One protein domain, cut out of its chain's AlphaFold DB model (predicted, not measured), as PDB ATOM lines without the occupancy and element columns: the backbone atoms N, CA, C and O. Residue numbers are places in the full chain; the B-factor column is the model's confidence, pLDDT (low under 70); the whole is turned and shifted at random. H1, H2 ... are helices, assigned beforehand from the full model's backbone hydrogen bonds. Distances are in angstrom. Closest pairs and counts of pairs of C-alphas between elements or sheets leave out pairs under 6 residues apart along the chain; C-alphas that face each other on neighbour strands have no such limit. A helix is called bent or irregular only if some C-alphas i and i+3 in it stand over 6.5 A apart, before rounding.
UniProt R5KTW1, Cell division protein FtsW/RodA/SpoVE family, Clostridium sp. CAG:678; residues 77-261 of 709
ATOM      1  N   ILE A  77     -27.024   8.401   6.027       71.81
ATOM      2  CA  ILE A  77     -27.539   7.928   7.322       71.81
ATOM      3  C   ILE A  77     -27.399   8.999   8.414       71.81
ATOM      4  O   ILE A  77     -28.302   9.150   9.231       71.81
ATOM      5  N   ASP A  78     -26.309   9.770   8.423       70.69
ATOM      6  CA  ASP A  78     -26.086  10.793   9.455       70.69
ATOM      7  C   ASP A  78     -26.995  12.017   9.228       70.69
ATOM      8  O   ASP A  78     -27.508  12.602  10.182       70.69
ATOM      9  N   LEU A  79     -27.262  12.357   7.960       76.12
ATOM     10  CA  LEU A  79     -28.256  13.368   7.588       76.12
ATOM     11  C   LEU A  79     -29.672  12.910   7.965       76.12
ATOM     12  O   LEU A  79     -30.446  13.693   8.509       76.12
ATOM     13  N   LEU A  80     -29.998  11.640   7.718       81.38
ATOM     14  CA  LEU A  80     -31.277  11.057   8.112       81.38
ATOM     15  C   LEU A  80     -31.456  11.078   9.637       81.38
ATOM     16  O   LEU A  80     -32.520  11.455  10.113       81.38
ATOM     17  N   ALA A  81     -30.418  10.741  10.407       75.69
ATOM     18  CA  ALA A  81     -30.452  10.810  11.868       75.69
ATOM     19  C   ALA A  81     -30.700  12.242  12.380       75.69
ATOM     20  O   ALA A  81     -31.484  12.437  13.311       75.69
ATOM     21  N   LEU A  82     -30.092  13.250  11.742       79.44
ATOM     22  CA  LEU A  82     -30.350  14.658  12.051       79.44
ATOM     23  C   LEU A  82     -31.805  15.051  11.745       79.44
ATOM     24  O   LEU A  82     -32.447  15.686  12.576       79.44
ATOM     25  N   LEU A  83     -32.340  14.646  10.587       84.81
ATOM     26  CA  LEU A  83     -33.733  14.912  10.205       84.81
ATOM     27  C   LEU A  83     -34.734  14.236  11.148       84.81
ATOM     28  O   LEU A  83     -35.727  14.853  11.518       84.81
ATOM     29  N   ILE A  84     -34.461  13.001  11.577       84.69
ATOM     30  CA  ILE A  84     -35.280  12.307  12.581       84.69
ATOM     31  C   ILE A  84     -35.235  13.066  13.909       84.69
ATOM     32  O   ILE A  84     -36.276  13.294  14.514       84.69
ATOM     33  N   THR A  85     -34.053  13.512  14.342       80.88
ATOM     34  CA  THR A  85     -33.909  14.300  15.579       80.88
ATOM     35  C   THR A  85     -34.706  15.605  15.502       80.88
ATOM     36  O   THR A  85     -35.393  15.961  16.454       80.88
ATOM     37  N   LEU A  86     -34.676  16.288  14.350       85.25
ATOM     38  CA  LEU A  86     -35.498  17.472  14.091       85.25
ATOM     39  C   LEU A  86     -36.989  17.164  14.171       85.25
ATOM     40  O   LEU A  86     -37.707  17.867  14.873       85.25
ATOM     41  N   ALA A  87     -37.444  16.111  13.494       88.38
ATOM     42  CA  ALA A  87     -38.844  15.714  13.511       88.38
ATOM     43  C   ALA A  87     -39.323  15.390  14.934       88.38
ATOM     44  O   ALA A  87     -40.387  15.853  15.329       88.38
ATOM     45  N   VAL A  88     -38.519  14.667  15.721       86.81
ATOM     46  CA  VAL A  88     -38.837  14.330  17.119       86.81
ATOM     47  C   VAL A  88     -38.916  15.583  17.990       86.81
ATOM     48  O   VAL A  88     -39.869  15.719  18.747       86.81
ATOM     49  N   ILE A  89     -37.965  16.516  17.874       85.62
ATOM     50  CA  ILE A  89     -37.978  17.762  18.659       85.62
ATOM     51  C   ILE A  89     -39.164  18.652  18.267       85.62
ATOM     52  O   ILE A  89     -39.843  19.174  19.147       85.62
ATOM     53  N   CYS A  90     -39.447  18.804  16.969       87.31
ATOM     54  CA  CYS A  90     -40.595  19.585  16.502       87.31
ATOM     55  C   CYS A  90     -41.926  18.956  16.932       87.31
ATOM     56  O   CYS A  90     -42.814  19.674  17.382       87.31
ATOM     57  N   ALA A  91     -42.057  17.629  16.835       89.19
ATOM     58  CA  ALA A  91     -43.240  16.914  17.307       89.19
ATOM     59  C   ALA A  91     -43.409  17.052  18.826       89.19
ATOM     60  O   ALA A  91     -44.509  17.327  19.289       89.19
ATOM     61  N   ALA A  92     -42.318  16.931  19.593       87.44
ATOM     62  CA  ALA A  92     -42.340  17.141  21.036       87.44
ATOM     63  C   ALA A  92     -42.792  18.564  21.383       87.44
ATOM     64  O   ALA A  92     -43.671  18.725  22.217       87.44
ATOM     65  N   HIS A  93     -42.252  19.587  20.716       88.19
ATOM     66  CA  HIS A  93     -42.684  20.968  20.922       88.19
ATOM     67  C   HIS A  93     -44.174  21.160  20.609       88.19
ATOM     68  O   HIS A  93     -44.888  21.723  21.429       88.19
ATOM     69  N   TYR A  94     -44.652  20.656  19.467       90.00
ATOM     70  CA  TYR A  94     -46.057  20.779  19.075       90.00
ATOM     71  C   TYR A  94     -47.003  20.107  20.080       90.00
ATOM     72  O   TYR A  94     -47.983  20.714  20.502       90.00
ATOM     73  N   LEU A  95     -46.681  18.882  20.514       87.94
ATOM     74  CA  LEU A  95     -47.482  18.152  21.501       87.94
ATOM     75  C   LEU A  95     -47.456  18.830  22.873       87.94
ATOM     76  O   LEU A  95     -48.496  18.987  23.502       87.94
ATOM     77  N   LEU A  96     -46.283  19.258  23.340       90.06
ATOM     78  CA  LEU A  96     -46.164  19.906  24.643       90.06
ATOM     79  C   LEU A  96     -46.872  21.262  24.668       90.06
ATOM     80  O   LEU A  96     -47.532  21.566  25.651       90.06
ATOM     81  N   ASN A  97     -46.799  22.036  23.582       86.88
ATOM     82  CA  ASN A  97     -47.493  23.316  23.475       86.88
ATOM     83  C   ASN A  97     -49.019  23.171  23.478       86.88
ATOM     84  O   ASN A  97     -49.700  24.045  23.991       86.88
ATOM     85  N   GLY A  98     -49.553  22.092  22.898       82.62
ATOM     86  CA  GLY A  98     -50.997  21.857  22.866       82.62
ATOM     87  C   GLY A  98     -51.583  21.356  24.188       82.62
ATOM     88  O   GLY A  98     -52.728  21.666  24.475       82.62
ATOM     89  N   TYR A  99     -50.823  20.585  24.976       80.88
ATOM     90  CA  TYR A  99     -51.396  19.831  26.104       80.88
ATOM     91  C   TYR A  99     -50.687  20.012  27.454       80.88
ATOM     92  O   TYR A  99     -51.312  19.796  28.485       80.88
ATOM     93  N   ALA A 100     -49.393  20.346  27.480       88.62
ATOM     94  CA  ALA A 100     -48.584  20.313  28.707       88.62
ATOM     95  C   ALA A 100     -48.054  21.683  29.153       88.62
ATOM     96  O   ALA A 100     -47.657  21.855  30.303       88.62
ATOM     97  N   PHE A 101     -47.955  22.644  28.241       89.25
ATOM     98  CA  PHE A 101     -47.525  23.995  28.576       89.25
ATOM     99  C   PHE A 101     -48.624  24.719  29.344       89.25
ATOM    100  O   PHE A 101     -49.803  24.525  29.071       89.25
ATOM    101  N   GLY A 102     -48.203  25.479  30.356       84.12
ATOM    102  CA  GLY A 102     -49.120  26.158  31.258       84.12
ATOM    103  C   GLY A 102     -49.924  25.234  32.176       84.12
ATOM    104  O   GLY A 102     -50.824  25.723  32.838       84.12
ATOM    105  N   ASP A 103     -49.613  23.934  32.242       88.50
ATOM    106  CA  ASP A 103     -50.199  22.996  33.205       88.50
ATOM    107  C   ASP A 103     -49.188  22.729  34.343       88.50
ATOM    108  O   ASP A 103     -48.125  22.128  34.123       88.50
ATOM    109  N   PRO A 104     -49.480  23.169  35.576       83.75
ATOM    110  CA  PRO A 104     -48.595  22.928  36.704       83.75
ATOM    111  C   PRO A 104     -48.414  21.469  37.124       83.75
ATOM    112  O   PRO A 104     -47.333  21.080  37.588       83.75
ATOM    113  N   GLY A 105     -49.444  20.634  36.962       84.75
ATOM    114  CA  GLY A 105     -49.406  19.232  37.381       84.75
ATOM    115  C   GLY A 105     -48.390  18.412  36.583       84.75
ATOM    116  O   GLY A 105     -47.858  17.412  37.079       84.75
ATOM    117  N   VAL A 106     -48.008  18.889  35.392       89.12
ATOM    118  CA  VAL A 106     -47.076  18.214  34.480       89.12
ATOM    119  C   VAL A 106     -45.654  18.787  34.469       89.12
ATOM    120  O   VAL A 106     -44.865  18.443  33.590       89.12
ATOM    121  N   ILE A 107     -45.231  19.572  35.469       90.25
ATOM    122  CA  ILE A 107     -43.821  20.021  35.581       90.25
ATOM    123  C   ILE A 107     -42.836  18.843  35.534       90.25
ATOM    124  O   ILE A 107     -41.768  18.939  34.923       90.25
ATOM    125  N   SER A 108     -43.199  17.693  36.108       92.06
ATOM    126  CA  SER A 108     -42.397  16.467  35.997       92.06
ATOM    127  C   SER A 108     -42.222  15.997  34.549       92.06
ATOM    128  O   SER A 108     -41.135  15.556  34.176       92.06
ATOM    129  N   LEU A 109     -43.229  16.166  33.691       93.69
ATOM    130  CA  LEU A 109     -43.134  15.867  32.262       93.69
ATOM    131  C   LEU A 109     -42.176  16.833  31.553       93.69
ATOM    132  O   LEU A 109     -41.400  16.416  30.691       93.69
ATOM    133  N   LEU A 110     -42.161  18.106  31.954       93.50
ATOM    134  CA  LEU A 110     -41.223  19.097  31.418       93.50
ATOM    135  C   LEU A 110     -39.773  18.755  31.798       93.50
ATOM    136  O   LEU A 110     -38.880  18.783  30.946       93.50
ATOM    137  N   ILE A 111     -39.532  18.341  33.049       93.75
ATOM    138  CA  ILE A 111     -38.219  17.842  33.498       93.75
ATOM    139  C   ILE A 111     -37.834  16.577  32.716       93.75
ATOM    140  O   ILE A 111     -36.697  16.459  32.247       93.75
ATOM    141  N   CYS A 112     -38.782  15.654  32.517       94.94
ATOM    142  CA  CYS A 112     -38.592  14.469  31.682       94.94
ATOM    143  C   CYS A 112     -38.108  14.851  30.274       94.94
ATOM    144  O   CYS A 112     -37.123  14.278  29.803       94.94
ATOM    145  N   GLY A 113     -38.722  15.860  29.646       93.75
ATOM    146  CA  GLY A 113     -38.325  16.377  28.335       93.75
ATOM    147  C   GLY A 113     -36.894  16.930  28.291       93.75
ATOM    148  O   GLY A 113     -36.160  16.653  27.339       93.75
ATOM    149  N   ILE A 114     -36.448  17.642  29.336       94.56
ATOM    150  CA  ILE A 114     -35.076  18.182  29.435       94.56
ATOM    151  C   ILE A 114     -34.043  17.046  29.445       94.56
ATOM    152  O   ILE A 114     -33.053  17.067  28.699       94.56
ATOM    153  N   PHE A 115     -34.273  16.026  30.275       95.44
ATOM    154  CA  PHE A 115     -33.371  14.879  30.367       95.44
ATOM    155  C   PHE A 115     -33.482  13.947  29.156       95.44
ATOM    156  O   PHE A 115     -32.471  13.374  28.750       95.44
ATOM    157  N   PHE A 116     -34.650  13.856  28.517       93.25
ATOM    158  CA  PHE A 116     -34.827  13.132  27.259       93.25
ATOM    159  C   PHE A 116     -34.013  13.772  26.128       93.25
ATOM    160  O   PHE A 116     -33.235  13.083  25.465       93.25
ATOM    161  N   ALA A 117     -34.103  15.096  25.954       92.69
ATOM    162  CA  ALA A 117     -33.300  15.833  24.976       92.69
ATOM    163  C   ALA A 117     -31.793  15.635  25.222       92.69
ATOM    164  O   ALA A 117     -31.020  15.392  24.293       92.69
ATOM    165  N   SER A 118     -31.384  15.650  26.493       93.25
ATOM    166  CA  SER A 118     -30.001  15.374  26.898       93.25
ATOM    167  C   SER A 118     -29.566  13.940  26.581       93.25
ATOM    168  O   SER A 118     -28.466  13.728  26.071       93.25
ATOM    169  N   ALA A 119     -30.430  12.949  26.816       93.12
ATOM    170  CA  ALA A 119     -30.166  11.557  26.473       93.12
ATOM    171  C   ALA A 119     -29.977  11.385  24.957       93.12
ATOM    172  O   ALA A 119     -28.975  10.809  24.525       93.12
ATOM    173  N   VAL A 120     -30.877  11.942  24.141       89.25
ATOM    174  CA  VAL A 120     -30.771  11.910  22.671       89.25
ATOM    175  C   VAL A 120     -29.448  12.526  22.208       89.25
ATOM    176  O   VAL A 120     -28.738  11.926  21.394       89.25
ATOM    177  N   TYR A 121     -29.061  13.668  22.781       89.81
ATOM    178  CA  TYR A 121     -27.783  14.309  22.488       89.81
ATOM    179  C   TYR A 121     -26.579  13.408  22.818       89.81
ATOM    180  O   TYR A 121     -25.716  13.197  21.961       89.81
ATOM    181  N   PHE A 122     -26.517  12.823  24.021       90.62
ATOM    182  CA  PHE A 122     -25.397  11.958  24.418       90.62
ATOM    183  C   PHE A 122     -25.346  10.638  23.644       90.62
ATOM    184  O   PHE A 122     -24.255  10.132  23.362       90.62
ATOM    185  N   LEU A 123     -26.495  10.097  23.236       87.88
ATOM    186  CA  LEU A 123     -26.549   8.937  22.350       87.88
ATOM    187  C   LEU A 123     -25.927   9.269  20.988       87.88
ATOM    188  O   LEU A 123     -25.096   8.510  20.477       87.88
ATOM    189  N   PHE A 124     -26.269  10.430  20.424       83.12
ATOM    190  CA  PHE A 124     -25.696  10.892  19.162       83.12
ATOM    191  C   PHE A 124     -24.198  11.224  19.298       83.12
ATOM    192  O   PHE A 124     -23.403  10.906  18.408       83.12
ATOM    193  N   ALA A 125     -23.768  11.742  20.453       84.06
ATOM    194  CA  ALA A 125     -22.358  11.926  20.805       84.06
ATOM    195  C   ALA A 125     -21.580  10.597  20.815       84.06
ATOM    196  O   ALA A 125     -20.518  10.471  20.203       84.06
ATOM    197  N   ALA A 126     -22.115   9.568  21.478       86.19
ATOM    198  CA  ALA A 126     -21.500   8.243  21.526       86.19
ATOM    199  C   ALA A 126     -21.439   7.593  20.129       86.19
ATOM    200  O   ALA A 126     -20.416   7.017  19.734       86.19
ATOM    201  N   TYR A 127     -22.514   7.726  19.348       81.25
ATOM    202  CA  TYR A 127     -22.591   7.231  17.977       81.25
ATOM    203  C   TYR A 127     -21.540   7.888  17.064       81.25
ATOM    204  O   TYR A 127     -20.785   7.187  16.386       81.25
ATOM    205  N   THR A 128     -21.420   9.217  17.088       78.00
ATOM    206  CA  THR A 128     -20.487   9.962  16.222       78.00
ATOM    207  C   THR A 128     -19.022   9.646  16.531       78.00
ATOM    208  O   THR A 128     -18.239   9.365  15.616       78.00
ATOM    209  N   VAL A 129     -18.653   9.584  17.815       79.12
ATOM    210  CA  VAL A 129     -17.289   9.227  18.241       79.12
ATOM    211  C   VAL A 129     -16.938   7.777  17.870       79.12
ATOM    212  O   VAL A 129     -15.811   7.500  17.438       79.12
ATOM    213  N   SER A 130     -17.895   6.844  17.963       77.19
ATOM    214  CA  SER A 130     -17.666   5.422  17.654       77.19
ATOM    215  C   SER A 130     -17.562   5.122  16.149       77.19
ATOM    216  O   SER A 130     -16.677   4.366  15.733       77.19
ATOM    217  N   ARG A 131     -18.401   5.749  15.307       69.94
ATOM    218  CA  ARG A 131     -18.500   5.498  13.851       69.94
ATOM    219  C   ARG A 131     -17.411   6.144  12.998       69.94
ATOM    220  O   ARG A 131     -17.356   5.874  11.801       69.94
ATOM    221  N   LYS A 132     -16.476   6.884  13.610       62.66
ATOM    222  CA  LYS A 132     -15.252   7.375  12.950       62.66
ATOM    223  C   LYS A 132     -15.504   8.398  11.817       62.66
ATOM    224  O   LYS A 132     -14.720   8.409  10.878       62.66
ATOM    225  N   ASN A 133     -16.565   9.210  11.878       61.03
ATOM    226  CA  ASN A 133     -17.018  10.034  10.745       61.03
ATOM    227  C   ASN A 133     -16.861  11.557  10.969       61.03
ATOM    228  O   ASN A 133     -16.971  12.034  12.095       61.03
ATOM    229  N   VAL A 134     -16.637  12.323   9.890       56.00
ATOM    230  CA  VAL A 134     -16.330  13.780   9.890       56.00
ATOM    231  C   VAL A 134     -17.573  14.664  10.005       56.00
ATOM    232  O   VAL A 134     -17.456  15.875  10.177       56.00
ATOM    233  N   PHE A 135     -18.778  14.094   9.989       62.16
ATOM    234  CA  PHE A 135     -20.029  14.844  10.174       62.16
ATOM    235  C   PHE A 135     -20.245  15.345  11.624       62.16
ATOM    236  O   PHE A 135     -21.374  15.557  12.059       62.16
ATOM    237  N   ALA A 136     -19.164  15.623  12.360       58.16
ATOM    238  CA  ALA A 136     -19.159  16.313  13.651       58.16
ATOM    239  C   ALA A 136     -19.878  17.679  13.607       58.16
ATOM    240  O   ALA A 136     -20.376  18.149  14.625       58.16
ATOM    241  N   ALA A 137     -19.989  18.299  12.426       59.12
ATOM    242  CA  ALA A 137     -20.797  19.501  12.227       59.12
ATOM    243  C   ALA A 137     -22.305  19.244  12.432       59.12
ATOM    244  O   ALA A 137     -22.958  20.022  13.117       59.12
ATOM    245  N   CYS A 138     -22.858  18.134  11.923       65.81
ATOM    246  CA  CYS A 138     -24.268  17.762  12.140       65.81
ATOM    247  C   CYS A 138     -24.570  17.509  13.626       65.81
ATOM    248  O   CYS A 138     -25.652  17.821  14.113       65.81
ATOM    249  N   TYR A 139     -23.583  17.006  14.365       70.75
ATOM    250  CA  TYR A 139     -23.662  16.833  15.812       70.75
ATOM    251  C   TYR A 139     -23.736  18.165  16.579       70.75
ATOM    252  O   TYR A 139     -24.542  18.285  17.502       70.75
ATOM    253  N   LEU A 140     -23.001  19.202  16.160       70.81
ATOM    254  CA  LEU A 140     -23.135  20.551  16.733       70.81
ATOM    255  C   LEU A 140     -24.548  21.125  16.548       70.81
ATOM    256  O   LEU A 140     -25.103  21.688  17.491       70.81
ATOM    257  N   PHE A 141     -25.155  20.927  15.371       77.38
ATOM    258  CA  PHE A 141     -26.538  21.348  15.117       77.38
ATOM    259  C   PHE A 141     -27.532  20.640  16.046       77.38
ATOM    260  O   PHE A 141     -28.390  21.303  16.624       77.38
ATOM    261  N   SER A 142     -27.373  19.329  16.270       79.38
ATOM    262  CA  SER A 142     -28.243  18.583  17.193       79.38
ATOM    263  C   SER A 142     -28.183  19.110  18.634       79.38
ATOM    264  O   SER A 142     -29.217  19.211  19.291       79.38
ATOM    265  N   GLY A 143     -26.998  19.520  19.108       85.56
ATOM    266  CA  GLY A 143     -26.833  20.123  20.433       85.56
ATOM    267  C   GLY A 143     -27.548  21.467  20.550       85.56
ATOM    268  O   GLY A 143     -28.265  21.688  21.521       85.56
ATOM    269  N   GLY A 144     -27.426  22.331  19.535       86.50
ATOM    270  CA  GLY A 144     -28.154  23.605  19.489       86.50
ATOM    271  C   GLY A 144     -29.675  23.421  19.507       86.50
ATOM    272  O   GLY A 144     -30.373  24.136  20.220       86.50
ATOM    273  N   MET A 145     -30.185  22.417  18.792       86.06
ATOM    274  CA  MET A 145     -31.615  22.093  18.779       86.06
ATOM    275  C   MET A 145     -32.112  21.542  20.118       86.06
ATOM    276  O   MET A 145     -33.174  21.945  20.586       86.06
ATOM    277  N   CYS A 146     -31.336  20.666  20.763       90.44
ATOM    278  CA  CYS A 146     -31.665  20.179  22.101       90.44
ATOM    279  C   CYS A 146     -31.660  21.327  23.121       90.44
ATOM    280  O   CYS A 146     -32.559  21.398  23.949       90.44
ATOM    281  N   ILE A 147     -30.699  22.256  23.034       92.12
ATOM    282  CA  ILE A 147     -30.652  23.451  23.893       92.12
ATOM    283  C   ILE A 147     -31.878  24.341  23.670       92.12
ATOM    284  O   ILE A 147     -32.420  24.856  24.644       92.12
ATOM    285  N   ALA A 148     -32.333  24.513  22.426       90.44
ATOM    286  CA  ALA A 148     -33.542  25.280  22.136       90.44
ATOM    287  C   ALA A 148     -34.775  24.668  22.821       90.44
ATOM    288  O   ALA A 148     -35.491  25.381  23.516       90.44
ATOM    289  N   LEU A 149     -34.969  23.347  22.719       91.44
ATOM    290  CA  LEU A 149     -36.060  22.661  23.423       91.44
ATOM    291  C   LEU A 149     -35.916  22.769  24.951       91.44
ATOM    292  O   LEU A 149     -36.881  23.094  25.632       91.44
ATOM    293  N   ILE A 150     -34.711  22.546  25.489       93.88
ATOM    294  CA  ILE A 150     -34.431  22.672  26.930       93.88
ATOM    295  C   ILE A 150     -34.747  24.085  27.426       93.88
ATOM    296  O   ILE A 150     -35.276  24.230  28.523       93.88
ATOM    297  N   ARG A 151     -34.447  25.122  26.636       92.56
ATOM    298  CA  ARG A 151     -34.769  26.509  26.977       92.56
ATOM    299  C   ARG A 151     -36.274  26.719  27.111       92.56
ATOM    300  O   ARG A 151     -36.680  27.316  28.099       92.56
ATOM    301  N   GLU A 152     -37.066  26.250  26.149       91.38
ATOM    302  CA  GLU A 152     -38.530  26.384  26.189       91.38
ATOM    303  C   GLU A 152     -39.117  25.631  27.389       91.38
ATOM    304  O   GLU A 152     -39.846  26.209  28.189       91.38
ATOM    305  N   LEU A 153     -38.707  24.375  27.592       93.12
ATOM    306  CA  LEU A 153     -39.122  23.573  28.747       93.12
ATOM    307  C   LEU A 153     -38.764  24.249  30.075       93.12
ATOM    308  O   LEU A 153     -39.587  24.339  30.981       93.12
ATOM    309  N   ALA A 154     -37.534  24.748  30.196       92.50
ATOM    310  CA  ALA A 154     -37.073  25.410  31.408       92.50
ATOM    311  C   ALA A 154     -37.722  26.787  31.612       92.50
ATOM    312  O   ALA A 154     -37.860  27.205  32.757       92.50
ATOM    313  N   ALA A 155     -38.129  27.486  30.547       89.94
ATOM    314  CA  ALA A 155     -38.908  28.722  30.639       89.94
ATOM    315  C   ALA A 155     -40.310  28.452  31.181       89.94
ATOM    316  O   ALA A 155     -40.743  29.169  32.077       89.94
ATOM    317  N   GLN A 156     -40.953  27.375  30.726       88.94
ATOM    318  CA  GLN A 156     -42.249  26.956  31.255       88.94
ATOM    319  C   GLN A 156     -42.162  26.565  32.733       88.94
ATOM    320  O   GLN A 156     -42.918  27.081  33.549       88.94
ATOM    321  N   ILE A 157     -41.162  25.763  33.122       89.88
ATOM    322  CA  ILE A 157     -40.916  25.453  34.543       89.88
ATOM    323  C   ILE A 157     -40.669  26.738  35.347       89.88
ATOM    324  O   ILE A 157     -41.183  26.883  36.451       89.88
ATOM    325  N   SER A 158     -39.891  27.679  34.803       88.06
ATOM    326  CA  SER A 158     -39.609  28.961  35.457       88.06
ATOM    327  C   SER A 158     -40.887  29.778  35.664       88.06
ATOM    328  O   SER A 158     -41.071  30.329  36.740       88.06
ATOM    329  N   GLY A 159     -41.786  29.824  34.677       84.00
ATOM    330  CA  GLY A 159     -43.081  30.495  34.802       84.00
ATOM    331  C   GLY A 159     -43.970  29.864  35.873       84.00
ATOM    332  O   GLY A 159     -44.468  30.574  36.739       84.00
ATOM    333  N   LEU A 160     -44.085  28.533  35.864       82.81
ATOM    334  CA  LEU A 160     -44.939  27.771  36.787       82.81
ATOM    335  C   LEU A 160     -44.425  27.739  38.236       82.81
ATOM    336  O   LEU A 160     -45.163  27.383  39.143       82.81
ATOM    337  N   THR A 161     -43.154  28.078  38.467       81.62
ATOM    338  CA  THR A 161     -42.530  28.080  39.806       81.62
ATOM    339  C   THR A 161     -42.189  29.488  40.303       81.62
ATOM    340  O   THR A 161     -41.423  29.633  41.259       81.62
ATOM    341  N   GLY A 162     -42.665  30.535  39.616       78.88
ATOM    342  CA  GLY A 162     -42.308  31.932  39.906       78.88
ATOM    343  C   GLY A 162     -40.805  32.235  39.758       78.88
ATOM    344  O   GLY A 162     -40.292  33.220  40.285       78.88
ATOM    345  N   GLY A 163     -40.052  31.363  39.081       80.06
ATOM    346  CA  GLY A 163     -38.597  31.423  38.939       80.06
ATOM    347  C   GLY A 163     -37.810  31.003  40.187       80.06
ATOM    348  O   GLY A 163     -36.590  31.218  40.224       80.06
ATOM    349  N   SER A 164     -38.472  30.419  41.196       82.81
ATOM    350  CA  SER A 164     -37.873  29.976  42.459       82.81
ATOM    351  C   SER A 164     -37.386  28.526  42.382       82.81
ATOM    352  O   SER A 164     -38.153  27.575  42.226       82.81
ATOM    353  N   ILE A 165     -36.076  28.334  42.573       82.06
ATOM    354  CA  ILE A 165     -35.478  26.993  42.680       82.06
ATOM    355  C   ILE A 165     -35.981  26.263  43.931       82.06
ATOM    356  O   ILE A 165     -36.090  25.038  43.906       82.06
ATOM    357  N   GLU A 166     -36.283  26.986  45.014       83.50
ATOM    358  CA  GLU A 166     -36.847  26.367  46.214       83.50
ATOM    359  C   GLU A 166     -38.259  25.844  45.939       83.50
ATOM    360  O   GLU A 166     -38.529  24.698  46.273       83.50
ATOM    361  N   ASN A 167     -39.097  26.577  45.194       84.06
ATOM    362  CA  ASN A 167     -40.435  26.105  44.809       84.06
ATOM    363  C   ASN A 167     -40.338  24.854  43.922       84.06
ATOM    364  O   ASN A 167     -41.054  23.881  44.140       84.06
ATOM    365  N   LEU A 168     -39.387  24.819  42.977       85.44
ATOM    366  CA  LEU A 168     -39.133  23.613  42.184       85.44
ATOM    367  C   LEU A 168     -38.683  22.426  43.054       85.44
ATOM    368  O   LEU A 168     -39.099  21.295  42.809       85.44
ATOM    369  N   LYS A 169     -37.821  22.644  44.055       86.19
ATOM    370  CA  LYS A 169     -37.414  21.577  44.984       86.19
ATOM    371  C   LYS A 169     -38.603  21.085  45.803       86.19
ATOM    372  O   LYS A 169     -38.782  19.874  45.904       86.19
ATOM    373  N   THR A 170     -39.402  21.998  46.347       84.56
ATOM    374  CA  THR A 170     -40.622  21.685  47.091       84.56
ATOM    375  C   THR A 170     -41.561  20.849  46.232       84.56
ATOM    376  O   THR A 170     -41.927  19.753  46.652       84.56
ATOM    377  N   TYR A 171     -41.808  21.237  44.981       84.81
ATOM    378  CA  TYR A 171     -42.558  20.404  44.043       84.81
ATOM    379  C   TYR A 171     -41.930  19.017  43.889       84.81
ATOM    380  O   TYR A 171     -42.600  18.004  44.080       84.81
ATOM    381  N   ILE A 172     -40.631  18.931  43.582       83.94
ATOM    382  CA  ILE A 172     -39.960  17.647  43.335       83.94
ATOM    383  C   ILE A 172     -40.068  16.707  44.546       83.94
ATOM    384  O   ILE A 172     -40.301  15.515  44.346       83.94
ATOM    385  N   PHE A 173     -39.935  17.206  45.774       83.38
ATOM    386  CA  PHE A 173     -39.900  16.359  46.972       83.38
ATOM    387  C   PHE A 173     -41.248  16.178  47.676       83.38
ATOM    388  O   PHE A 173     -41.469  15.114  48.247       83.38
ATOM    389  N   SER A 174     -42.126  17.178  47.637       76.31
ATOM    390  CA  SER A 174     -43.401  17.190  48.374       76.31
ATOM    391  C   SER A 174     -44.641  17.286  47.487       76.31
ATOM    392  O   SER A 174     -45.733  17.004  47.952       76.31
ATOM    393  N   GLY A 175     -44.492  17.630  46.205       74.75
ATOM    394  CA  GLY A 175     -45.616  17.753  45.274       74.75
ATOM    395  C   GLY A 175     -46.372  19.076  45.346       74.75
ATOM    396  O   GLY A 175     -47.089  19.369  44.396       74.75
ATOM    397  N   SER A 176     -46.163  19.901  46.377       71.62
ATOM    398  CA  SER A 176     -46.820  21.203  46.508       71.62
ATOM    399  C   SER A 176     -46.166  22.285  45.646       71.62
ATOM    400  O   SER A 176     -44.944  22.311  45.453       71.62
ATOM    401  N   ILE A 177     -47.001  23.172  45.108       69.00
ATOM    402  CA  ILE A 177     -46.606  24.394  44.417       69.00
ATOM    403  C   ILE A 177     -47.548  25.484  44.883       69.00
ATOM    404  O   ILE A 177     -48.743  25.442  44.629       69.00
ATOM    405  N   ASP A 178     -46.982  26.492  45.520       61.31
ATOM    406  CA  ASP A 178     -47.726  27.708  45.775       61.31
ATOM    407  C   ASP A 178     -47.906  28.453  44.439       61.31
ATOM    408  O   ASP A 178     -46.935  28.962  43.869       61.31
ATOM    409  N   PHE A 179     -49.125  28.420  43.886       60.84
ATOM    410  CA  PHE A 179     -49.486  29.096  42.630       60.84
ATOM    411  C   PHE A 179     -49.641  30.605  42.787       60.84
ATOM    412  O   PHE A 179     -49.835  31.320  41.798       60.84
ATOM    413  N   SER A 180     -49.523  31.103  44.018       47.53
ATOM    414  CA  SER A 180     -49.567  32.525  44.282       47.53
ATOM    415  C   SER A 180     -48.275  33.179  43.765       47.53
ATOM    416  O   SER A 180     -47.166  32.902  44.203       47.53
ATOM    417  N   GLU A 181     -48.454  34.060  42.776       50.47
ATOM    418  CA  GLU A 181     -47.444  34.867  42.070       50.47
ATOM    419  C   GLU A 181     -46.808  34.273  40.792       50.47
ATOM    420  O   GLU A 181     -45.678  33.780  40.749       50.47
ATOM    421  N   SER A 182     -47.485  34.510  39.659       50.09
ATOM    422  CA  SER A 182     -46.934  34.389  38.300       50.09
ATOM    423  C   SER A 182     -45.938  35.515  37.960       50.09
ATOM    424  O   SER A 182     -46.107  36.300  37.021       50.09
ATOM    425  N   ILE A 183     -44.827  35.609  38.693       50.47
ATOM    426  CA  ILE A 183     -43.717  36.471  38.270       50.47
ATOM    427  C   ILE A 183     -42.980  35.775  37.121       50.47
ATOM    428  O   ILE A 183     -42.260  34.796  37.306       50.47
ATOM    429  N   LYS A 184     -43.140  36.316  35.904       56.84
ATOM    430  CA  LYS A 184     -42.470  35.875  34.666       56.84
ATOM    431  C   LYS A 184     -40.954  36.120  34.718       56.84
ATOM    432  O   LYS A 184     -40.420  37.006  34.051       56.84
ATOM    433  N   GLY A 185     -40.236  35.337  35.515       63.22
ATOM    434  CA  GLY A 185     -38.778  35.288  35.526       63.22
ATOM    435  C   GLY A 185     -38.263  34.196  34.591       63.22
ATOM    436  O   GLY A 185     -38.672  33.053  34.706       63.22
ATOM    437  N   ASN A 186     -37.307  34.511  33.708       76.88
ATOM    438  CA  ASN A 186     -36.591  33.520  32.877       76.88
ATOM    439  C   ASN A 186     -35.281  33.032  33.534       76.88
ATOM    440  O   ASN A 186     -34.364  32.558  32.857       76.88
ATOM    441  N   SER A 187     -35.145  33.207  34.851       78.50
ATOM    442  CA  SER A 187     -33.918  32.924  35.608       78.50
ATOM    443  C   SER A 187     -33.498  31.458  35.483       78.50
ATOM    444  O   SER A 187     -32.335  31.170  35.179       78.50
ATOM    445  N   MET A 188     -34.441  30.527  35.644       83.19
ATOM    446  CA  MET A 188     -34.171  29.091  35.564       83.19
ATOM    447  C   MET A 188     -33.893  28.656  34.126       83.19
ATOM    448  O   MET A 188     -32.957  27.891  33.900       83.19
ATOM    449  N   ALA A 189     -34.608  29.217  33.146       85.12
ATOM    450  CA  ALA A 189     -34.344  28.976  31.727       85.12
ATOM    451  C   ALA A 189     -32.918  29.372  31.331       85.12
ATOM    452  O   ALA A 189     -32.183  28.579  30.741       85.12
ATOM    453  N   ASN A 190     -32.489  30.578  31.715       86.38
ATOM    454  CA  ASN A 190     -31.137  31.063  31.447       86.38
ATOM    455  C   ASN A 190     -30.080  30.201  32.151       86.38
ATOM    456  O   ASN A 190     -29.052  29.873  31.558       86.38
ATOM    457  N   THR A 191     -30.347  29.786  33.391       87.94
ATOM    458  CA  THR A 191     -29.458  28.900  34.156       87.94
ATOM    459  C   THR A 191     -29.329  27.527  33.493       87.94
ATOM    460  O   THR A 191     -28.215  27.030  33.323       87.94
ATOM    461  N   ALA A 192     -30.439  26.935  33.045       88.44
ATOM    462  CA  ALA A 192     -30.444  25.665  32.327       88.44
ATOM    463  C   ALA A 192     -29.658  25.765  31.011       88.44
ATOM    464  O   ALA A 192     -28.792  24.929  30.751       88.44
ATOM    465  N   VAL A 193     -29.880  26.818  30.217       89.94
ATOM    466  CA  VAL A 193     -29.130  27.061  28.974       89.94
ATOM    467  C   VAL A 193     -27.633  27.208  29.239       89.94
ATOM    468  O   VAL A 193     -26.835  26.676  28.472       89.94
ATOM    469  N   LEU A 194     -27.226  27.874  30.323       91.75
ATOM    470  CA  LEU A 194     -25.812  27.981  30.692       91.75
ATOM    471  C   LEU A 194     -25.215  26.616  31.057       91.75
ATOM    472  O   LEU A 194     -24.169  26.250  30.524       91.75
ATOM    473  N   ILE A 195     -25.879  25.842  31.922       93.06
ATOM    474  CA  ILE A 195     -25.387  24.532  32.377       93.06
ATOM    475  C   ILE A 195     -25.307  23.545  31.207       93.06
ATOM    476  O   ILE A 195     -24.235  22.998  30.930       93.06
ATOM    477  N   PHE A 196     -26.415  23.340  30.490       92.94
ATOM    478  CA  PHE A 196     -26.467  22.411  29.361       92.94
ATOM    479  C   PHE A 196     -25.663  22.922  28.165       92.94
ATOM    480  O   PHE A 196     -25.032  22.125  27.479       92.94
ATOM    481  N   GLY A 197     -25.602  24.235  27.944       90.69
ATOM    482  CA  GLY A 197     -24.792  24.844  26.891       90.69
ATOM    483  C   GLY A 197     -23.294  24.653  27.107       90.69
ATOM    484  O   GLY A 197     -22.592  24.272  26.170       90.69
ATOM    485  N   ILE A 198     -22.792  24.840  28.335       92.19
ATOM    486  CA  ILE A 198     -21.391  24.543  28.673       92.19
ATOM    487  C   ILE A 198     -21.130  23.044  28.531       92.19
ATOM    488  O   ILE A 198     -20.155  22.654  27.889       92.19
ATOM    489  N   LEU A 199     -22.010  22.203  29.084       92.00
ATOM    490  CA  LEU A 199     -21.873  20.751  29.024       92.00
ATOM    491  C   LEU A 199     -21.807  20.259  27.573       92.00
ATOM    492  O   LEU A 199     -20.833  19.609  27.196       92.00
ATOM    493  N   PHE A 200     -22.785  20.637  26.747       91.31
ATOM    494  CA  PHE A 200     -22.859  20.244  25.340       91.31
ATOM    495  C   PHE A 200     -21.739  20.886  24.519       91.31
ATOM    496  O   PHE A 200     -21.178  20.248  23.634       91.31
ATOM    497  N   GLY A 201     -21.345  22.125  24.818       88.12
ATOM    498  CA  GLY A 201     -20.215  22.783  24.163       88.12
ATOM    499  C   GLY A 201     -18.900  22.033  24.391       88.12
ATOM    500  O   GLY A 201     -18.175  21.738  23.438       88.12
ATOM    501  N   VAL A 202     -18.611  21.654  25.639       89.25
ATOM    502  CA  VAL A 202     -17.403  20.897  26.005       89.25
ATOM    503  C   VAL A 202     -17.405  19.517  25.346       89.25
ATOM    504  O   VAL A 202     -16.417  19.138  24.709       89.25
ATOM    505  N   THR A 203     -18.512  18.771  25.428       86.94
ATOM    506  CA  THR A 203     -18.616  17.450  24.787       86.94
ATOM    507  C   THR A 203     -18.559  17.544  23.267       86.94
ATOM    508  O   THR A 203     -17.998  16.655  22.619       86.94
ATOM    509  N   ALA A 204     -19.067  18.634  22.688       84.19
ATOM    510  CA  ALA A 204     -18.967  18.902  21.263       84.19
ATOM    511  C   ALA A 204     -17.532  19.142  20.798       84.19
ATOM    512  O   ALA A 204     -17.090  18.513  19.836       84.19
ATOM    513  N   ILE A 205     -16.782  19.986  21.510       85.31
ATOM    514  CA  ILE A 205     -15.373  20.258  21.206       85.31
ATOM    515  C   ILE A 205     -14.547  18.972  21.309       85.31
ATOM    516  O   ILE A 205     -13.764  18.677  20.405       85.31
ATOM    517  N   ILE A 206     -14.743  18.173  22.363       84.62
ATOM    518  CA  ILE A 206     -14.022  16.904  22.551       84.62
ATOM    519  C   ILE A 206     -14.296  15.946  21.386       84.62
ATOM    520  O   ILE A 206     -13.354  15.427  20.780       84.62
ATOM    521  N   ALA A 207     -15.567  15.738  21.032       80.06
ATOM    522  CA  ALA A 207     -15.936  14.858  19.926       80.06
ATOM    523  C   ALA A 207     -15.363  15.352  18.586       80.06
ATOM    524  O   ALA A 207     -14.834  14.556  17.808       80.06
ATOM    525  N   LEU A 208     -15.403  16.664  18.339       78.88
ATOM    526  CA  LEU A 208     -14.907  17.287  17.114       78.88
ATOM    527  C   LEU A 208     -13.383  17.169  16.989       78.88
ATOM    528  O   LEU A 208     -12.884  16.793  15.929       78.88
ATOM    529  N   VAL A 209     -12.630  17.399  18.070       80.69
ATOM    530  CA  VAL A 209     -11.168  17.215  18.084       80.69
ATOM    531  C   VAL A 209     -10.797  15.761  17.780       80.69
ATOM    532  O   VAL A 209      -9.892  15.510  16.978       80.69
ATOM    533  N   LEU A 210     -11.505  14.798  18.379       78.38
ATOM    534  CA  LEU A 210     -11.273  13.371  18.138       78.38
ATOM    535  C   LEU A 210     -11.628  12.959  16.701       78.38
ATOM    536  O   LEU A 210     -10.890  12.176  16.096       78.38
ATOM    537  N   ALA A 211     -12.703  13.511  16.135       73.19
ATOM    538  CA  ALA A 211     -13.103  13.277  14.750       73.19
ATOM    539  C   ALA A 211     -12.100  13.877  13.743       73.19
ATOM    540  O   ALA A 211     -11.684  13.190  12.812       73.19
ATOM    541  N   ILE A 212     -11.634  15.115  13.957       74.06
ATOM    542  CA  ILE A 212     -10.660  15.779  13.069       74.06
ATOM    543  C   ILE A 212      -9.309  15.064  13.079       74.06
ATOM    544  O   ILE A 212      -8.746  14.792  12.015       74.06
ATOM    545  N   LYS A 213      -8.773  14.739  14.265       74.31
ATOM    546  CA  LYS A 213      -7.495  14.009  14.382       74.31
ATOM    547  C   LYS A 213      -7.518  12.694  13.609       74.31
ATOM    548  O   LYS A 213      -6.491  12.257  13.095       74.31
ATOM    549  N   LYS A 214      -8.692  12.075  13.542       68.56
ATOM    550  CA  LYS A 214      -8.916  10.826  12.835       68.56
ATOM    551  C   LYS A 214      -8.968  10.983  11.327       68.56
ATOM    552  O   LYS A 214      -8.307  10.216  10.643       68.56
ATOM    553  N   GLU A 215      -9.700  11.969  10.820       65.94
ATOM    554  CA  GLU A 215      -9.792  12.203   9.373       65.94
ATOM    555  C   GLU A 215      -8.445  12.587   8.756       65.94
ATOM    556  O   GLU A 215      -8.139  12.248   7.616       65.94
ATOM    557  N   LEU A 216      -7.611  13.277   9.534       69.00
ATOM    558  CA  LEU A 216      -6.255  13.639   9.134       69.00
ATOM    559  C   LEU A 216      -5.256  12.470   9.223       69.00
ATOM    560  O   LEU A 216      -4.073  12.701   8.981       69.00
ATOM    561  N   ASP A 217      -5.704  11.265   9.596       65.00
ATOM    562  CA  ASP A 217      -4.888  10.067   9.847       65.00
ATOM    563  C   ASP A 217      -3.734  10.305  10.843       65.00
ATOM    564  O   ASP A 217      -2.646   9.744  10.757       65.00
ATOM    565  N   ARG A 218      -3.964  11.193  11.822       65.31
ATOM    566  CA  ARG A 218      -2.984  11.592  12.850       65.31
ATOM    567  C   ARG A 218      -3.208  10.883  14.188       65.31
ATOM    568  O   ARG A 218      -2.790  11.395  15.224       65.31
ATOM    569  N   GLN A 219      -3.905   9.743  14.209       68.06
ATOM    570  CA  GLN A 219      -4.248   9.076  15.470       68.06
ATOM    571  C   GLN A 219      -3.030   8.397  16.107       68.06
ATOM    572  O   GLN A 219      -2.456   7.461  15.556       68.06
ATOM    573  N   SER A 220      -2.684   8.811  17.326       74.75
ATOM    574  CA  SER A 220      -1.746   8.082  18.183       74.75
ATOM    575  C   SER A 220      -2.438   6.922  18.918       74.75
ATOM    576  O   SER A 220      -3.665   6.874  19.040       74.75
ATOM    577  N   LYS A 221      -1.658   5.995  19.500       78.56
ATOM    578  CA  LYS A 221      -2.206   4.949  20.392       78.56
ATOM    579  C   LYS A 221      -2.971   5.547  21.583       78.56
ATOM    580  O   LYS A 221      -3.967   4.970  22.012       78.56
ATOM    581  N   ALA A 222      -2.536   6.708  22.080       80.31
ATOM    582  CA  ALA A 222      -3.217   7.432  23.148       80.31
ATOM    583  C   ALA A 222      -4.585   7.967  22.692       80.31
ATOM    584  O   ALA A 222      -5.562   7.809  23.417       80.31
ATOM    585  N   ASP A 223      -4.701   8.503  21.470       78.50
ATOM    586  CA  ASP A 223      -5.981   9.007  20.944       78.50
ATOM    587  C   ASP A 223      -7.037   7.894  20.813       78.50
ATOM    588  O   ASP A 223      -8.224   8.140  21.023       78.50
ATOM    589  N   ILE A 224      -6.627   6.654  20.521       79.06
ATOM    590  CA  ILE A 224      -7.532   5.490  20.488       79.06
ATOM    591  C   ILE A 224      -8.076   5.177  21.889       79.06
ATOM    592  O   ILE A 224      -9.272   4.918  22.038       79.06
ATOM    593  N   ILE A 225      -7.214   5.208  22.911       84.94
ATOM    594  CA  ILE A 225      -7.611   4.999  24.312       84.94
ATOM    595  C   ILE A 225      -8.568   6.111  24.754       84.94
ATOM    596  O   ILE A 225      -9.637   5.819  25.284       84.94
ATOM    597  N   ILE A 226      -8.230   7.368  24.453       85.69
ATOM    598  CA  ILE A 226      -9.053   8.544  24.760       85.69
ATOM    599  C   ILE A 226     -10.424   8.453  24.070       85.69
ATOM    600  O   ILE A 226     -11.446   8.716  24.697       85.69
ATOM    601  N   THR A 227     -10.468   8.020  22.806       83.44
ATOM    602  CA  THR A 227     -11.727   7.830  22.063       83.44
ATOM    603  C   THR A 227     -12.628   6.815  22.770       83.44
ATOM    604  O   THR A 227     -13.792   7.109  23.017       83.44
ATOM    605  N   LYS A 228     -12.093   5.641  23.147       86.19
ATOM    606  CA  LYS A 228     -12.856   4.611  23.877       86.19
ATOM    607  C   LYS A 228     -13.346   5.115  25.233       86.19
ATOM    608  O   LYS A 228     -14.488   4.850  25.594       86.19
ATOM    609  N   PHE A 229     -12.494   5.847  25.949       90.31
ATOM    610  CA  PHE A 229     -12.843   6.459  27.226       90.31
ATOM    611  C   PHE A 229     -14.030   7.419  27.076       90.31
ATOM    612  O   PHE A 229     -15.043   7.235  27.743       90.31
ATOM    613  N   PHE A 230     -13.968   8.380  26.149       89.25
ATOM    614  CA  PHE A 230     -15.064   9.334  25.951       89.25
ATOM    615  C   PHE A 230     -16.333   8.698  25.381       89.25
ATOM    616  O   PHE A 230     -17.425   9.102  25.765       89.25
ATOM    617  N   THR A 231     -16.228   7.668  24.533       88.69
ATOM    618  CA  THR A 231     -17.410   6.884  24.137       88.69
ATOM    619  C   THR A 231     -18.088   6.263  25.359       88.69
ATOM    620  O   THR A 231     -19.303   6.370  25.483       88.69
ATOM    621  N   ALA A 232     -17.326   5.663  26.281       91.56
ATOM    622  CA  ALA A 232     -17.888   5.107  27.511       91.56
ATOM    623  C   ALA A 232     -18.536   6.193  28.386       91.56
ATOM    624  O   ALA A 232     -19.651   6.000  28.858       91.56
ATOM    625  N   VAL A 233     -17.890   7.356  28.538       93.12
ATOM    626  CA  VAL A 233     -18.455   8.503  29.270       93.12
ATOM    627  C   VAL A 233     -19.787   8.954  28.664       93.12
ATOM    628  O   VAL A 233     -20.752   9.131  29.399       93.12
ATOM    629  N   PHE A 234     -19.884   9.096  27.339       92.00
ATOM    630  CA  PHE A 234     -21.132   9.507  26.684       92.00
ATOM    631  C   PHE A 234     -22.238   8.458  26.805       92.00
ATOM    632  O   PHE A 234     -23.387   8.821  27.025       92.00
ATOM    633  N   VAL A 235     -21.903   7.166  26.742       93.75
ATOM    634  CA  VAL A 235     -22.872   6.088  27.004       93.75
ATOM    635  C   VAL A 235     -23.374   6.137  28.449       93.75
ATOM    636  O   VAL A 235     -24.566   5.951  28.680       93.75
ATOM    637  N   ILE A 236     -22.502   6.432  29.418       95.81
ATOM    638  CA  ILE A 236     -22.897   6.605  30.822       95.81
ATOM    639  C   ILE A 236     -23.811   7.826  30.980       95.81
ATOM    640  O   ILE A 236     -24.861   7.711  31.601       95.81
ATOM    641  N   LEU A 237     -23.463   8.975  30.392       94.69
ATOM    642  CA  LEU A 237     -24.294  10.186  30.448       94.69
ATOM    643  C   LEU A 237     -25.659   9.988  29.779       94.69
ATOM    644  O   LEU A 237     -26.670  10.451  30.309       94.69
ATOM    645  N   PHE A 238     -25.700   9.261  28.659       94.50
ATOM    646  CA  PHE A 238     -26.941   8.814  28.033       94.50
ATOM    647  C   PHE A 238     -27.772   7.973  29.005       94.50
ATOM    648  O   PHE A 238     -28.930   8.300  29.238       94.50
ATOM    649  N   ALA A 239     -27.180   6.933  29.603       96.81
ATOM    650  CA  ALA A 239     -27.886   6.042  30.518       96.81
ATOM    651  C   ALA A 239     -28.434   6.794  31.742       96.81
ATOM    652  O   ALA A 239     -29.599   6.631  32.082       96.81
ATOM    653  N   VAL A 240     -27.630   7.665  32.360       97.06
ATOM    654  CA  VAL A 240     -28.058   8.492  33.500       97.06
ATOM    655  C   VAL A 240     -29.207   9.420  33.103       97.06
ATOM    656  O   VAL A 240     -30.221   9.460  33.795       97.06
ATOM    657  N   SER A 241     -29.092  10.119  31.972       96.38
ATOM    658  CA  SER A 241     -30.144  11.030  31.496       96.38
ATOM    659  C   SER A 241     -31.435  10.279  31.159       96.38
ATOM    660  O   SER A 241     -32.519  10.732  31.512       96.38
ATOM    661  N   ALA A 242     -31.332   9.102  30.534       96.12
ATOM    662  CA  ALA A 242     -32.479   8.260  30.210       96.12
ATOM    663  C   ALA A 242     -33.181   7.728  31.470       96.12
ATOM    664  O   ALA A 242     -34.407   7.720  31.519       96.12
ATOM    665  N   VAL A 243     -32.426   7.337  32.503       97.69
ATOM    666  CA  VAL A 243     -32.989   6.897  33.791       97.69
ATOM    667  C   VAL A 243     -33.718   8.043  34.495       97.69
ATOM    668  O   VAL A 243     -34.838   7.847  34.958       97.69
ATOM    669  N   ILE A 244     -33.125   9.242  34.537       96.44
ATOM    670  CA  ILE A 244     -33.769  10.419  35.140       96.44
ATOM    671  C   ILE A 244     -35.037  10.796  34.359       96.44
ATOM    672  O   ILE A 244     -36.081  11.030  34.961       96.44
ATOM    673  N   SER A 245     -34.968  10.803  33.026       96.06
ATOM    674  CA  SER A 245     -36.123  11.055  32.158       96.06
ATOM    675  C   SER A 245     -37.252  10.052  32.421       96.06
ATOM    676  O   SER A 245     -38.381  10.461  32.679       96.06
ATOM    677  N   ALA A 246     -36.943   8.751  32.466       96.19
ATOM    678  CA  ALA A 246     -37.927   7.712  32.753       96.19
ATOM    679  C   ALA A 246     -38.567   7.872  34.142       96.19
ATOM    680  O   ALA A 246     -39.786   7.762  34.263       96.19
ATOM    681  N   TYR A 247     -37.770   8.181  35.173       95.56
ATOM    682  CA  TYR A 247     -38.283   8.452  36.518       95.56
ATOM    683  C   TYR A 247     -39.300   9.598  36.513       95.56
ATOM    684  O   TYR A 247     -40.408   9.437  37.021       95.56
ATOM    685  N   PHE A 248     -38.957  10.729  35.892       95.06
ATOM    686  CA  PHE A 248     -39.844  11.888  35.862       95.06
ATOM    687  C   PHE A 248     -41.097  11.659  35.004       95.06
ATOM    688  O   PHE A 248     -42.190  12.077  35.396       95.06
ATOM    689  N   GLY A 249     -40.972  10.924  33.895       93.38
ATOM    690  CA  GLY A 249     -42.112  10.488  33.088       93.38
ATOM    691  C   GLY A 249     -43.111   9.656  33.899       93.38
ATOM    692  O   GLY A 249     -44.297   9.963  33.899       93.38
ATOM    693  N   ILE A 250     -42.627   8.674  34.669       93.12
ATOM    694  CA  ILE A 250     -43.474   7.865  35.563       93.12
ATOM    695  C   ILE A 250     -44.059   8.725  36.690       93.12
ATOM    696  O   ILE A 250     -45.254   8.651  36.965       93.12
ATOM    697  N   SER A 251     -43.244   9.588  37.306       91.19
ATOM    698  CA  SER A 251     -43.687  10.437  38.418       91.19
ATOM    699  C   SER A 251     -44.794  11.418  38.028       91.19
ATOM    700  O   SER A 251     -45.575  11.808  38.886       91.19
ATOM    701  N   THR A 252     -44.891  11.793  36.746       91.00
ATOM    702  CA  THR A 252     -45.951  12.683  36.247       91.00
ATOM    703  C   THR A 252     -47.325  12.075  36.503       91.00
ATOM    704  O   THR A 252     -48.187  12.735  37.072       91.00
ATOM    705  N   VAL A 253     -47.504  10.794  36.165       90.38
ATOM    706  CA  VAL A 253     -48.775  10.086  36.374       90.38
ATOM    707  C   VAL A 253     -49.120  10.039  37.860       90.38
ATOM    708  O   VAL A 253     -50.234  10.381  38.243       90.38
ATOM    709  N   SER A 254     -48.147   9.690  38.707       88.75
ATOM    710  CA  SER A 254     -48.349   9.636  40.158       88.75
ATOM    711  C   SER A 254     -48.714  10.995  40.757       88.75
ATOM    712  O   SER A 254     -49.497  11.047  41.696       88.75
ATOM    713  N   ARG A 255     -48.172  12.096  40.224       87.50
ATOM    714  CA  ARG A 255     -48.466  13.452  40.710       87.50
ATOM    715  C   ARG A 255     -49.847  13.933  40.303       87.50
ATOM    716  O   ARG A 255     -50.561  14.444  41.152       87.50
ATOM    717  N   VAL A 256     -50.234  13.725  39.046       88.62
ATOM    718  CA  VAL A 256     -51.592  14.054  38.584       88.62
ATOM    719  C   VAL A 256     -52.627  13.261  39.389       88.62
ATOM    720  O   VAL A 256     -53.613  13.825  39.851       88.62
ATOM    721  N   GLN A 257     -52.370  11.975  39.648       88.81
ATOM    722  CA  GLN A 257     -53.231  11.157  40.509       88.81
ATOM    723  C   GLN A 257     -53.264  11.644  41.962       88.81
ATOM    724  O   GLN A 257     -54.327  11.627  42.573       88.81
ATOM    725  N   ALA A 258     -52.130  12.090  42.515       88.38
ATOM    726  CA  ALA A 258     -52.075  12.619  43.876       88.38
ATOM    727  C   ALA A 258     -52.929  13.886  44.036       88.38
ATOM    728  O   ALA A 258     -53.695  13.957  44.989       88.38
ATOM    729  N   LEU A 259     -52.867  14.820  43.079       87.50
ATOM    730  CA  LEU A 259     -53.702  16.031  43.085       87.50
ATOM    731  C   LEU A 259     -55.197  15.686  43.102       87.50
ATOM    732  O   LEU A 259     -55.962  16.238  43.886       87.50
ATOM    733  N   ARG A 260     -55.615  14.716  42.283       86.75
ATOM    734  CA  ARG A 260     -57.016  14.262  42.249       86.75
ATOM    735  C   ARG A 260     -57.431  13.559  43.535       86.75
ATOM    736  O   ARG A 260     -58.523  13.785  44.038       86.75
ATOM    737  N   SER A 261     -56.554  12.721  44.085       90.31
ATOM    738  CA  SER A 261     -56.806  12.064  45.368       90.31
ATOM    739  C   SER A 261     -56.958  13.076  46.503       90.31
ATOM    740  O   SER A 261     -57.764  12.856  47.402       90.31
TER     741      SER A 261
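Overview. This is residues 77 to 261 of the 709 residues of the protein "Cell division protein FtsW/RodA/SpoVE family" of Clostridium sp. CAG:678 (UniProt R5KTW1). A long bundle of five up-and-down helices forms a rod, with H6, the longest, along one side and H2 and H3 as its core. H1 packs on H3, H5 packs on H2 and H3, and short H4 lies crosswise near one end. The printed part has 185 residues with six named helices, H1 to H6 in order, and no named strand: all helix. It is compact, with a radius of gyration of the C-alphas of 18.4 A and spans of 61 by 28 by 28 A.

Along the chain. H6, residues 221 to 261, is 60.5 A long and ends at C-alpha 261 (-56.806, 12.064, 45.368). H2, residues 104 to 131, is 41.6 A long and irregular: C-alphas 105 and 108 are 7.7 A apart. H5, residues 187 to 215, measures 41.2 A; H3, residues 136 to 160, 36.5 A; H1, residues 77 to 99, 32.6 A, from C-alpha 77 (-27.539, 7.928, 7.322); H4, residues 165 to 174, 13.8 A.

Arrangement. H6 touches H2, opposite ways at a shallow tilt of 18 degrees; the closest C-alphas, of Cys 112 and Ser 245, are 4.2 A apart. H2 and H3 form a helical hairpin, closest at the C-alphas of Ile 114 and Ile 150, 5.2 A. H3 touches H5, closest at the C-alphas of Ala 154 and Ala 189, 4.5 A. Residues 138 to 149 of H3 touch H1, closest at the C-alphas of Leu 82 and Ser 142, 6.8 A. H4 is about perpendicular to H2, at 80 degrees, and close but not clearly touching. Every O i to N i+4 pair is within hydrogen-bond range in H1, H3, H4 and H5; H2 has 22 of 24, H6 35 of 37.

Size, cuts and confidence. The farthest C-alphas, of Asp 217 and Ser 261, are 62.9 A apart. The printed part has no cut. H4 to H5 is a long link; the others are tight. The pLDDT is under 70 at residues 131 to 138, 177 to 185 and 214 to 219.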